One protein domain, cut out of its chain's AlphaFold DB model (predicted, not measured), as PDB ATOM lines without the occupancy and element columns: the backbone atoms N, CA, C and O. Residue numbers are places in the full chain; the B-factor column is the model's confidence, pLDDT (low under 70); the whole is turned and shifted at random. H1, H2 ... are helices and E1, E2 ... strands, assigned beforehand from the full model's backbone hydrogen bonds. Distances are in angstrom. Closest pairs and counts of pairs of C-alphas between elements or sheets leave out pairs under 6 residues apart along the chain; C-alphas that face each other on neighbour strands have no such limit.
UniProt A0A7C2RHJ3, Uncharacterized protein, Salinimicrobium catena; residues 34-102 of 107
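This is residues 34 to 102 of the 107 residues of an uncharacterized protein of Salinimicrobium catena (UniProt A0A7C2RHJ3). A small three-stranded sheet has one helix, H2, slanting over it; H1 grazes the sheet near one end of the domain, and the little hairpin of E3 and E4 lies at the other end. The 69 printed residues hold E1, E2, H1, H2, E3, E4 and E5 in that order, a mixed class. The larger sheet runs E2, E1, E5, antiparallel. The whole is compact, with a radius of gyration of the C-alphas of 11.7 A and spans of 31 by 25 by 18 A.

Find C-alpha 34 at (314.589, 189.510, 176.964); from there E1 runs to residue 39, 14.8 A. E2 is residues 44 to 48, 10.1 A, and H1 residues 50 to 55. At C-alpha 69, (306.303, 180.470, 189.056), begins H2, which runs to residue 79, 15.3 A. E3 is residues 89 to 91 and E4 residues 93 to 95. E5 runs from residue 97 to C-alpha 101 at (312.481, 193.266, 178.338), 13.1 A.

Look first at inner strand E1: it forms a hairpin with E2, N 37 to O 47 being 2.9 A, and is antiparallel to E5, N 35 to O 100 being 2.8 A. H2 is on this sheet at a height of 10.9 A, over E1 and only just over E2, with 3 C-alphas falling on E2; on the local plane it runs slantwise at 37 degrees to E1. Its closest C-alphas to E2 are Gly 69 and Asp 44, 4.5 A. H1 only grazes the sheet with residues 50 to 53, and is apart from H2. In the hairpin E3 and E4, N 93 and O 91 are 2.7 A apart; E4 runs on into E5 at 45 degrees. Every O i to N i+4 pair is within hydrogen-bond range in H1, and 6 of 7 in H2.

The C-alphas farthest apart, Lys 55 and Gly 92, are 32.7 A apart. The printed part has no cut; the link from H1 to H2, 13 residues, is long. Look at residues 80 to 95 for pLDDT under 70.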
ATOM      1  N   LEU A  34     315.712 190.298 176.434       80.44
ATOM      2  CA  LEU A  34     314.589 189.510 176.964       80.44
ATOM      3  C   LEU A  34     314.955 188.967 178.355       80.44
ATOM      4  O   LEU A  34     315.916 188.217 178.507       80.44
ATOM      5  N   LEU A  35     314.175 189.328 179.372       82.00
ATOM      6  CA  LEU A  35     314.420 188.925 180.754       82.00
ATOM      7  C   LEU A  35     313.682 187.645 181.130       82.00
ATOM      8  O   LEU A  35     314.279 186.770 181.760       82.00
ATOM      9  N   PHE A  36     312.399 187.533 180.781       85.06
ATOM     10  CA  PHE A  36     311.600 186.332 181.026       85.06
ATOM     11  C   PHE A  36     310.336 186.278 180.159       85.06
ATOM     12  O   PHE A  36     309.878 187.298 179.637       85.06
ATOM     13  N   ILE A  37     309.755 185.078 180.082       83.69
ATOM     14  CA  ILE A  37     308.429 184.786 179.530       83.69
ATOM     15  C   ILE A  37     307.659 183.997 180.594       83.69
ATOM     16  O   ILE A  37     308.072 182.899 180.963       83.69
ATOM     17  N   TYR A  38     306.560 184.558 181.098       85.38
ATOM     18  CA  TYR A  38     305.707 183.943 182.119       85.38
ATOM     19  C   TYR A  38     304.330 183.619 181.543       85.38
ATOM     20  O   TYR A  38     303.635 184.537 181.117       85.38
ATOM     21  N   VAL A  39     303.920 182.352 181.566       80.19
ATOM     22  CA  VAL A  39     302.620 181.895 181.051       80.19
ATOM     23  C   VAL A  39     301.617 181.816 182.201       80.19
ATOM     24  O   VAL A  39     301.804 181.061 183.158       80.19
ATOM     25  N   GLU A  40     300.546 182.610 182.132       81.56
ATOM     26  CA  GLU A  40     299.600 182.783 183.239       81.56
ATOM     27  C   GLU A  40     298.768 181.521 183.519       81.56
ATOM     28  O   GLU A  40     298.466 181.239 184.684       81.56
ATOM     29  N   GLU A  41     298.436 180.735 182.491       79.19
ATOM     30  CA  GLU A  41     297.571 179.549 182.602       79.19
ATOM     31  C   GLU A  41     298.226 178.443 183.430       79.19
ATOM     32  O   GLU A  41     297.619 177.915 184.366       79.19
ATOM     33  N   ILE A  42     299.473 178.113 183.092       80.75
ATOM     34  CA  ILE A  42     300.266 177.085 183.780       80.75
ATOM     35  C   ILE A  42     301.057 177.655 184.962       80.75
ATOM     36  O   ILE A  42     301.592 176.901 185.770       80.75
ATOM     37  N   GLN A  43     301.069 178.983 185.106       85.88
ATOM     38  CA  GLN A  43     301.765 179.718 186.158       85.88
ATOM     39  C   GLN A  43     303.265 179.419 186.218       85.88
ATOM     40  O   GLN A  43     303.840 179.382 187.312       85.88
ATOM     41  N   ASP A  44     303.889 179.267 185.054       85.00
ATOM     42  CA  ASP A  44     305.288 178.876 184.918       85.00
ATOM     43  C   ASP A  44     306.055 179.779 183.944       85.00
ATOM     44  O   ASP A  44     305.474 180.549 183.174       85.00
ATOM     45  N   PHE A  45     307.379 179.717 184.034       86.38
ATOM     46  CA  PHE A  45     308.298 180.443 183.173       86.38
ATOM     47  C   PHE A  45     308.806 179.535 182.055       86.38
ATOM     48  O   PHE A  45     309.625 178.655 182.298       86.38
ATOM     49  N   GLU A  46     308.398 179.822 180.820       81.81
ATOM     50  CA  GLU A  46     308.971 179.199 179.614       81.81
ATOM     51  C   GLU A  46     310.418 179.659 179.387       81.81
ATOM     52  O   GLU A  46     311.265 178.928 178.879       81.81
ATOM     53  N   TYR A  47     310.724 180.889 179.806       84.31
ATOM     54  CA  TYR A  47     312.070 181.438 179.768       84.31
ATOM     55  C   TYR A  47     312.314 182.362 180.959       84.31
ATOM     56  O   TYR A  47     311.448 183.138 181.361       84.31
ATOM     57  N   CYS A  48     313.527 182.310 181.501       86.94
ATOM     58  CA  CYS A  48     314.019 183.240 182.508       86.94
ATOM     59  C   CYS A  48     315.535 183.359 182.343       86.94
ATOM     60  O   CYS A  48     316.234 182.344 182.404       86.94
ATOM     61  N   SER A  49     316.021 184.578 182.127       86.75
ATOM     62  CA  SER A  49     317.439 184.885 181.942       86.75
ATOM     63  C   SER A  49     318.287 184.470 183.147       86.75
ATOM     64  O   SER A  49     317.832 184.491 184.294       86.75
ATOM     65  N   GLU A  50     319.551 184.122 182.895       89.06
ATOM     66  CA  GLU A  50     320.498 183.710 183.940       89.06
ATOM     67  C   GLU A  50     320.654 184.778 185.027       89.06
ATOM     68  O   GLU A  50     320.532 184.466 186.209       89.06
ATOM     69  N   ALA A  51     320.774 186.051 184.640       85.19
ATOM     70  CA  ALA A  51     320.869 187.170 185.579       85.19
ATOM     71  C   ALA A  51     319.679 187.236 186.560       85.19
ATOM     72  O   ALA A  51     319.847 187.556 187.740       85.19
ATOM     73  N   LEU A  52     318.463 186.908 186.105       85.62
ATOM     74  CA  LEU A  52     317.295 186.838 186.983       85.62
ATOM     75  C   LEU A  52     317.284 185.585 187.857       85.62
ATOM     76  O   LEU A  52     316.875 185.669 189.018       85.62
ATOM     77  N   ARG A  53     317.746 184.445 187.338       89.81
ATOM     78  CA  ARG A  53     317.896 183.215 188.132       89.81
ATOM     79  C   ARG A  53     318.877 183.422 189.282       89.81
ATOM     80  O   ARG A  53     318.559 183.083 190.418       89.81
ATOM     81  N   GLU A  54     320.009 184.066 189.014       90.06
ATOM     82  CA  GLU A  54     321.018 184.414 190.020       90.06
ATOM     83  C   GLU A  54     320.502 185.418 191.058       90.06
ATOM     84  O   GLU A  54     320.867 185.342 192.231       90.06
ATOM     85  N   LYS A  55     319.609 186.335 190.660       88.38
ATOM     86  CA  LYS A  55     318.974 187.296 191.577       88.38
ATOM     87  C   LYS A  55     317.939 186.645 192.502       88.38
ATOM     88  O   LYS A  55     317.733 187.123 193.618       88.38
ATOM     89  N   PHE A  56     317.280 185.574 192.055       89.69
ATOM     90  CA  PHE A  56     316.181 184.914 192.770       89.69
ATOM     91  C   PHE A  56     316.378 183.391 192.922       89.69
ATOM     92  O   PHE A  56     315.460 182.624 192.621       89.69
ATOM     93  N   PRO A  57     317.524 182.919 193.448       89.94
ATOM     94  CA  PRO A  57     317.919 181.509 193.373       89.94
ATOM     95  C   PRO A  57     316.985 180.575 194.153       89.94
ATOM     96  O   PRO A  57     316.782 179.433 193.762       89.94
ATOM     97  N   LEU A  58     316.344 181.069 195.219       91.88
ATOM     98  CA  LEU A  58     315.419 180.294 196.059       91.88
ATOM     99  C   LEU A  58     314.123 179.871 195.347       91.88
ATOM    100  O   LEU A  58     313.339 179.104 195.903       91.88
ATOM    101  N   HIS A  59     313.865 180.400 194.152       90.19
ATOM    102  CA  HIS A  59     312.671 180.087 193.373       90.19
ATOM    103  C   HIS A  59     312.901 179.021 192.295       90.19
ATOM    104  O   HIS A  59     311.940 178.644 191.617       90.19
ATOM    105  N   PHE A  60     314.129 178.513 192.168       90.31
ATOM    106  CA  PHE A  60     314.518 177.511 191.181       90.31
ATOM    107  C   PHE A  60     315.028 176.243 191.867       90.31
ATOM    108  O   PHE A  60     315.630 176.299 192.940       90.31
ATOM    109  N   ASN A  61     314.767 175.087 191.259       89.06
ATOM    110  CA  ASN A  61     315.358 173.823 191.690       89.06
ATOM    111  C   ASN A  61     316.772 173.641 191.099       89.06
ATOM    112  O   ASN A  61     317.244 174.460 190.313       89.06
ATOM    113  N   GLU A  62     317.445 172.541 191.440       86.06
ATOM    114  CA  GLU A  62     318.800 172.230 190.947       86.06
ATOM    115  C   GLU A  62     318.888 172.059 189.419       86.06
ATOM    116  O   GLU A  62     319.975 172.132 188.851       86.06
ATOM    117  N   LYS A  63     317.753 171.850 188.740       84.25
ATOM    118  CA  LYS A  63     317.655 171.772 187.275       84.25
ATOM    119  C   LYS A  63     317.377 173.130 186.623       84.25
ATOM    120  O   LYS A  63     317.313 173.210 185.400       84.25
ATOM    121  N   GLY A  64     317.208 174.189 187.417       79.88
ATOM    122  CA  GLY A  64     316.849 175.524 186.938       79.88
ATOM    123  C   GLY A  64     315.367 175.690 186.590       79.88
ATOM    124  O   GLY A  64     315.008 176.693 185.976       79.88
ATOM    125  N   GLU A  65     314.512 174.740 186.973       82.88
ATOM    126  CA  GLU A  65     313.060 174.813 186.779       82.88
ATOM    127  C   GLU A  65     312.416 175.585 187.937       82.88
ATOM    128  O   GLU A  65     312.887 175.537 189.082       82.88
ATOM    129  N   THR A  66     311.318 176.289 187.662       86.19
ATOM    130  CA  THR A  66     310.647 177.099 188.680       86.19
ATOM    131  C   THR A  66     309.892 176.225 189.680       86.19
ATOM    132  O   THR A  66     309.035 175.430 189.314       86.19
ATOM    133  N   VAL A  67     310.136 176.413 190.980       86.31
ATOM    134  CA  VAL A  67     309.424 175.662 192.037       86.31
ATOM    135  C   VAL A  67     308.016 176.226 192.275       86.31
ATOM    136  O   VAL A  67     307.094 175.504 192.650       86.31
ATOM    137  N   ASN A  68     307.837 177.538 192.076       87.19
ATOM    138  CA  ASN A  68     306.544 178.221 192.162       87.19
ATOM    139  C   ASN A  68     306.562 179.496 191.302       87.19
ATOM    140  O   ASN A  68     306.882 180.584 191.797       87.19
ATOM    141  N   GLY A  69     306.230 179.363 190.014       87.69
ATOM    142  CA  GLY A  69     306.303 180.470 189.056       87.69
ATOM    143  C   GLY A  69     305.424 181.655 189.436       87.69
ATOM    144  O   GLY A  69     305.872 182.798 189.401       87.69
ATOM    145  N   LYS A  70     304.220 181.418 189.962       90.12
ATOM    146  CA  LYS A  70     303.363 182.504 190.463       90.12
ATOM    147  C   LYS A  70     303.999 183.302 191.601       90.12
ATOM    148  O   LYS A  70     303.834 184.525 191.663       90.12
ATOM    149  N   LEU A  71     304.673 182.634 192.536       91.81
ATOM    150  CA  LEU A  71     305.360 183.312 193.631       91.81
ATOM    151  C   LEU A  71     306.550 184.113 193.105       91.81
ATOM    152  O   LEU A  71     306.673 185.284 193.454       91.81
ATOM    153  N   LEU A  72     307.369 183.515 192.238       89.81
ATOM    154  CA  LEU A  72     308.503 184.193 191.618       89.81
ATOM    155  C   LEU A  72     308.062 185.437 190.841       89.81
ATOM    156  O   LEU A  72     308.596 186.518 191.071       89.81
ATOM    157  N   PHE A  73     307.025 185.323 190.011       88.62
ATOM    158  CA  PHE A  73     306.470 186.442 189.251       88.62
ATOM    159  C   PHE A  73     306.021 187.597 190.163       88.62
ATOM    160  O   PHE A  73     306.335 188.765 189.921       88.62
ATOM    161  N   LYS A  74     305.350 187.283 191.283       88.38
ATOM    162  CA  LYS A  74     304.979 188.283 192.300       88.38
ATOM    163  C   LYS A  74     306.192 188.913 192.982       88.38
ATOM    164  O   LYS A  74     306.152 190.110 193.265       88.38
ATOM    165  N   THR A  75     307.226 188.130 193.279       87.56
ATOM    166  CA  THR A  75     308.480 188.621 193.862       87.56
ATOM    167  C   THR A  75     309.170 189.576 192.893       87.56
ATOM    168  O   THR A  75     309.459 190.712 193.258       87.56
ATOM    169  N   MET A  76     309.349 189.175 191.636       85.25
ATOM    170  CA  MET A  76     309.979 189.993 190.604       85.25
ATOM    171  C   MET A  76     309.257 191.335 190.412       85.25
ATOM    172  O   MET A  76     309.912 192.374 190.447       85.25
ATOM    173  N   LYS A  77     307.915 191.343 190.381       80.19
ATOM    174  CA  LYS A  77     307.104 192.576 190.302       80.19
ATOM    175  C   LYS A  77     307.357 193.572 191.447       80.19
ATOM    176  O   LYS A  77     307.063 194.752 191.300       80.19
ATOM    177  N   ARG A  78     307.850 193.116 192.602       78.69
ATOM    178  CA  ARG A  78     308.195 193.984 193.746       78.69
ATOM    179  C   ARG A  78     309.625 194.521 193.689       78.69
ATOM    180  O   ARG A  78     309.910 195.512 194.347       78.69
ATOM    181  N   HIS A  79     310.517 193.835 192.976       72.50
ATOM    182  CA  HIS A  79     311.963 194.085 192.994       72.50
ATOM    183  C   HIS A  79     312.519 194.629 191.676       72.50
ATOM    184  O   HIS A  79     313.697 194.992 191.618       72.50
ATOM    185  N   LEU A  80     311.718 194.630 190.615       67.25
ATOM    186  CA  LEU A  80     312.086 195.129 189.302       67.25
ATOM    187  C   LEU A  80     311.152 196.284 188.952       67.25
ATOM    188  O   LEU A  80     309.932 196.130 188.969       67.25
ATOM    189  N   ASP A  81     311.748 197.440 188.658       59.28
ATOM    190  CA  ASP A  81     311.061 198.521 187.957       59.28
ATOM    191  C   ASP A  81     311.049 198.148 186.480       59.28
ATOM    192  O   ASP A  81     312.017 198.371 185.759       59.28
ATOM    193  N   TRP A  82     309.960 197.535 186.043       61.91
ATOM    194  CA  TRP A  82     309.660 197.353 184.631       61.91
ATOM    195  C   TRP A  82     308.407 198.163 184.286       61.91
ATOM    196  O   TRP A  82     307.502 198.326 185.113       61.91
ATOM    197  N   GLY A  83     308.331 198.688 183.063       47.50
ATOM    198  CA  GLY A  83     307.058 199.167 182.527       47.50
ATOM    199  C   GLY A  83     306.075 197.996 182.463       47.50
ATOM    200  O   GLY A  83     306.459 196.890 182.087       47.50
ATOM    201  N   GLN A  84     304.817 198.191 182.875       46.19
ATOM    202  CA  GLN A  84     303.777 197.174 182.687       46.19
ATOM    203  C   GLN A  84     303.282 197.182 181.236       46.19
ATOM    204  O   GLN A  84     302.121 197.497 180.984       46.19
ATOM    205  N   ASP A  85     304.137 196.814 180.291       45.34
ATOM    206  CA  ASP A  85     303.687 196.518 178.936       45.34
ATOM    207  C   ASP A  85     303.250 195.052 178.907       45.34
ATOM    208  O   ASP A  85     304.039 194.132 179.115       45.34
ATOM    209  N   LYS A  86     301.943 194.826 178.752       45.16
ATOM    210  CA  LYS A  86     301.377 193.480 178.655       45.16
ATOM    211  C   LYS A  86     301.339 193.068 177.195       45.16
ATOM    212  O   LYS A  86     300.610 193.666 176.407       45.16
ATOM    213  N   LEU A  87     302.069 192.015 176.856       48.69
ATOM    214  CA  LEU A  87     301.821 191.281 175.627       48.69
ATOM    215  C   LEU A  87     300.714 190.256 175.910       48.69
ATOM    216  O   LEU A  87     300.791 189.518 176.883       48.69
ATOM    217  N   LEU A  88     299.655 190.233 175.110       43.28
ATOM    218  CA  LEU A  88     298.761 189.069 175.061       43.28
ATOM    219  C   LEU A  88     299.430 188.048 174.133       43.28
ATOM    220  O   LEU A  88     300.077 188.486 173.194       43.28
ATOM    221  N   VAL A  89     299.336 186.734 174.371       42.66
ATOM    222  CA  VAL A  89     299.917 185.698 173.481       42.66
ATOM    223  C   VAL A  89     298.958 184.519 173.372       42.66
ATOM    224  O   VAL A  89     298.581 183.947 174.384       42.66
ATOM    225  N   THR A  90     298.569 184.129 172.157       38.31
ATOM    226  CA  THR A  90     297.610 183.025 171.938       38.31
ATOM    227  C   THR A  90     298.346 181.766 171.466       38.31
ATOM    228  O   THR A  90     298.975 181.809 170.415       38.31
ATOM    229  N   TYR A  91     298.237 180.640 172.187       36.78
ATOM    230  CA  TYR A  91     298.865 179.358 171.810       36.78
ATOM    231  C   TYR A  91     297.844 178.212 171.828       36.78
ATOM    232  O   TYR A  91     297.636 177.574 172.857       36.78
ATOM    233  N   GLY A  92     297.162 177.955 170.701       37.84
ATOM    234  CA  GLY A  92     296.174 176.863 170.529       37.84
ATOM    235  C   GLY A  92     294.866 177.009 171.333       37.84
ATOM    236  O   GLY A  92     293.793 176.638 170.863       37.84
ATOM    237  N   THR A  93     294.943 177.626 172.508       43.72
ATOM    238  CA  THR A  93     293.877 178.147 173.361       43.72
ATOM    239  C   THR A  93     294.248 179.577 173.757       43.72
ATOM    240  O   THR A  93     295.431 179.916 173.824       43.72
ATOM    241  N   MET A  94     293.253 180.437 173.989       53.38
ATOM    242  CA  MET A  94     293.507 181.807 174.444       53.38
ATOM    243  C   MET A  94     294.170 181.759 175.816       53.38
ATOM    244  O   MET A  94     293.548 181.311 176.778       53.38
ATOM    245  N   GLY A  95     295.427 182.187 175.863       58.59
ATOM    246  CA  GLY A  95     296.190 182.337 177.086       58.59
ATOM    247  C   GLY A  95     296.821 183.722 177.181       58.59
ATOM    248  O   GLY A  95     296.672 184.544 176.275       58.59
ATOM    249  N   ALA A  96     297.494 184.011 178.284       71.75
ATOM    250  CA  ALA A  96     298.238 185.246 178.473       71.75
ATOM    251  C   ALA A  96     299.675 184.910 178.865       71.75
ATOM    252  O   ALA A  96     299.918 184.244 179.870       71.75
ATOM    253  N   ALA A  97     300.642 185.403 178.090       74.75
ATOM    254  CA  ALA A  97     302.047 185.333 178.460       74.75
ATOM    255  C   ALA A  97     302.585 186.740 178.720       74.75
ATOM    256  O   ALA A  97     302.549 187.599 177.848       74.75
ATOM    257  N   THR A  98     303.121 186.977 179.913       79.06
ATOM    258  CA  THR A  98     303.827 188.221 180.220       79.06
ATOM    259  C   THR A  98     305.280 188.098 179.781       79.06
ATOM    260  O   THR A  98     306.020 187.264 180.305       79.06
ATOM    261  N   LEU A  99     305.695 188.964 178.860       78.88
ATOM    262  CA  LEU A  99     307.087 189.112 178.451       78.88
ATOM    263  C   LEU A  99     307.662 190.376 179.076       78.88
ATOM    264  O   LEU A  99     306.989 191.403 179.145       78.88
ATOM    265  N   CYS A 100     308.911 190.305 179.517       78.19
ATOM    266  CA  CYS A 100     309.611 191.464 180.049       78.19
ATOM    267  C   CYS A 100     310.953 191.633 179.364       78.19
ATOM    268  O   CYS A 100     311.721 190.677 179.256       78.19
ATOM    269  N   PHE A 101     311.224 192.864 178.944       77.19
ATOM    270  CA  PHE A 101     312.481 193.266 178.338       77.19
ATOM    271  C   PHE A 101     313.200 194.266 179.247       77.19
ATOM    272  O   PHE A 101     312.571 195.170 179.798       77.19
ATOM    273  N   ASP A 102     314.513 194.118 179.385       74.19
ATOM    274  CA  ASP A 102     315.390 195.119 179.982       74.19
ATOM    275  C   ASP A 102     315.682 196.197 178.949       74.19
ATOM    276  O   ASP A 102     316.599 196.067 178.146       74.19
TER     277      ASP A 102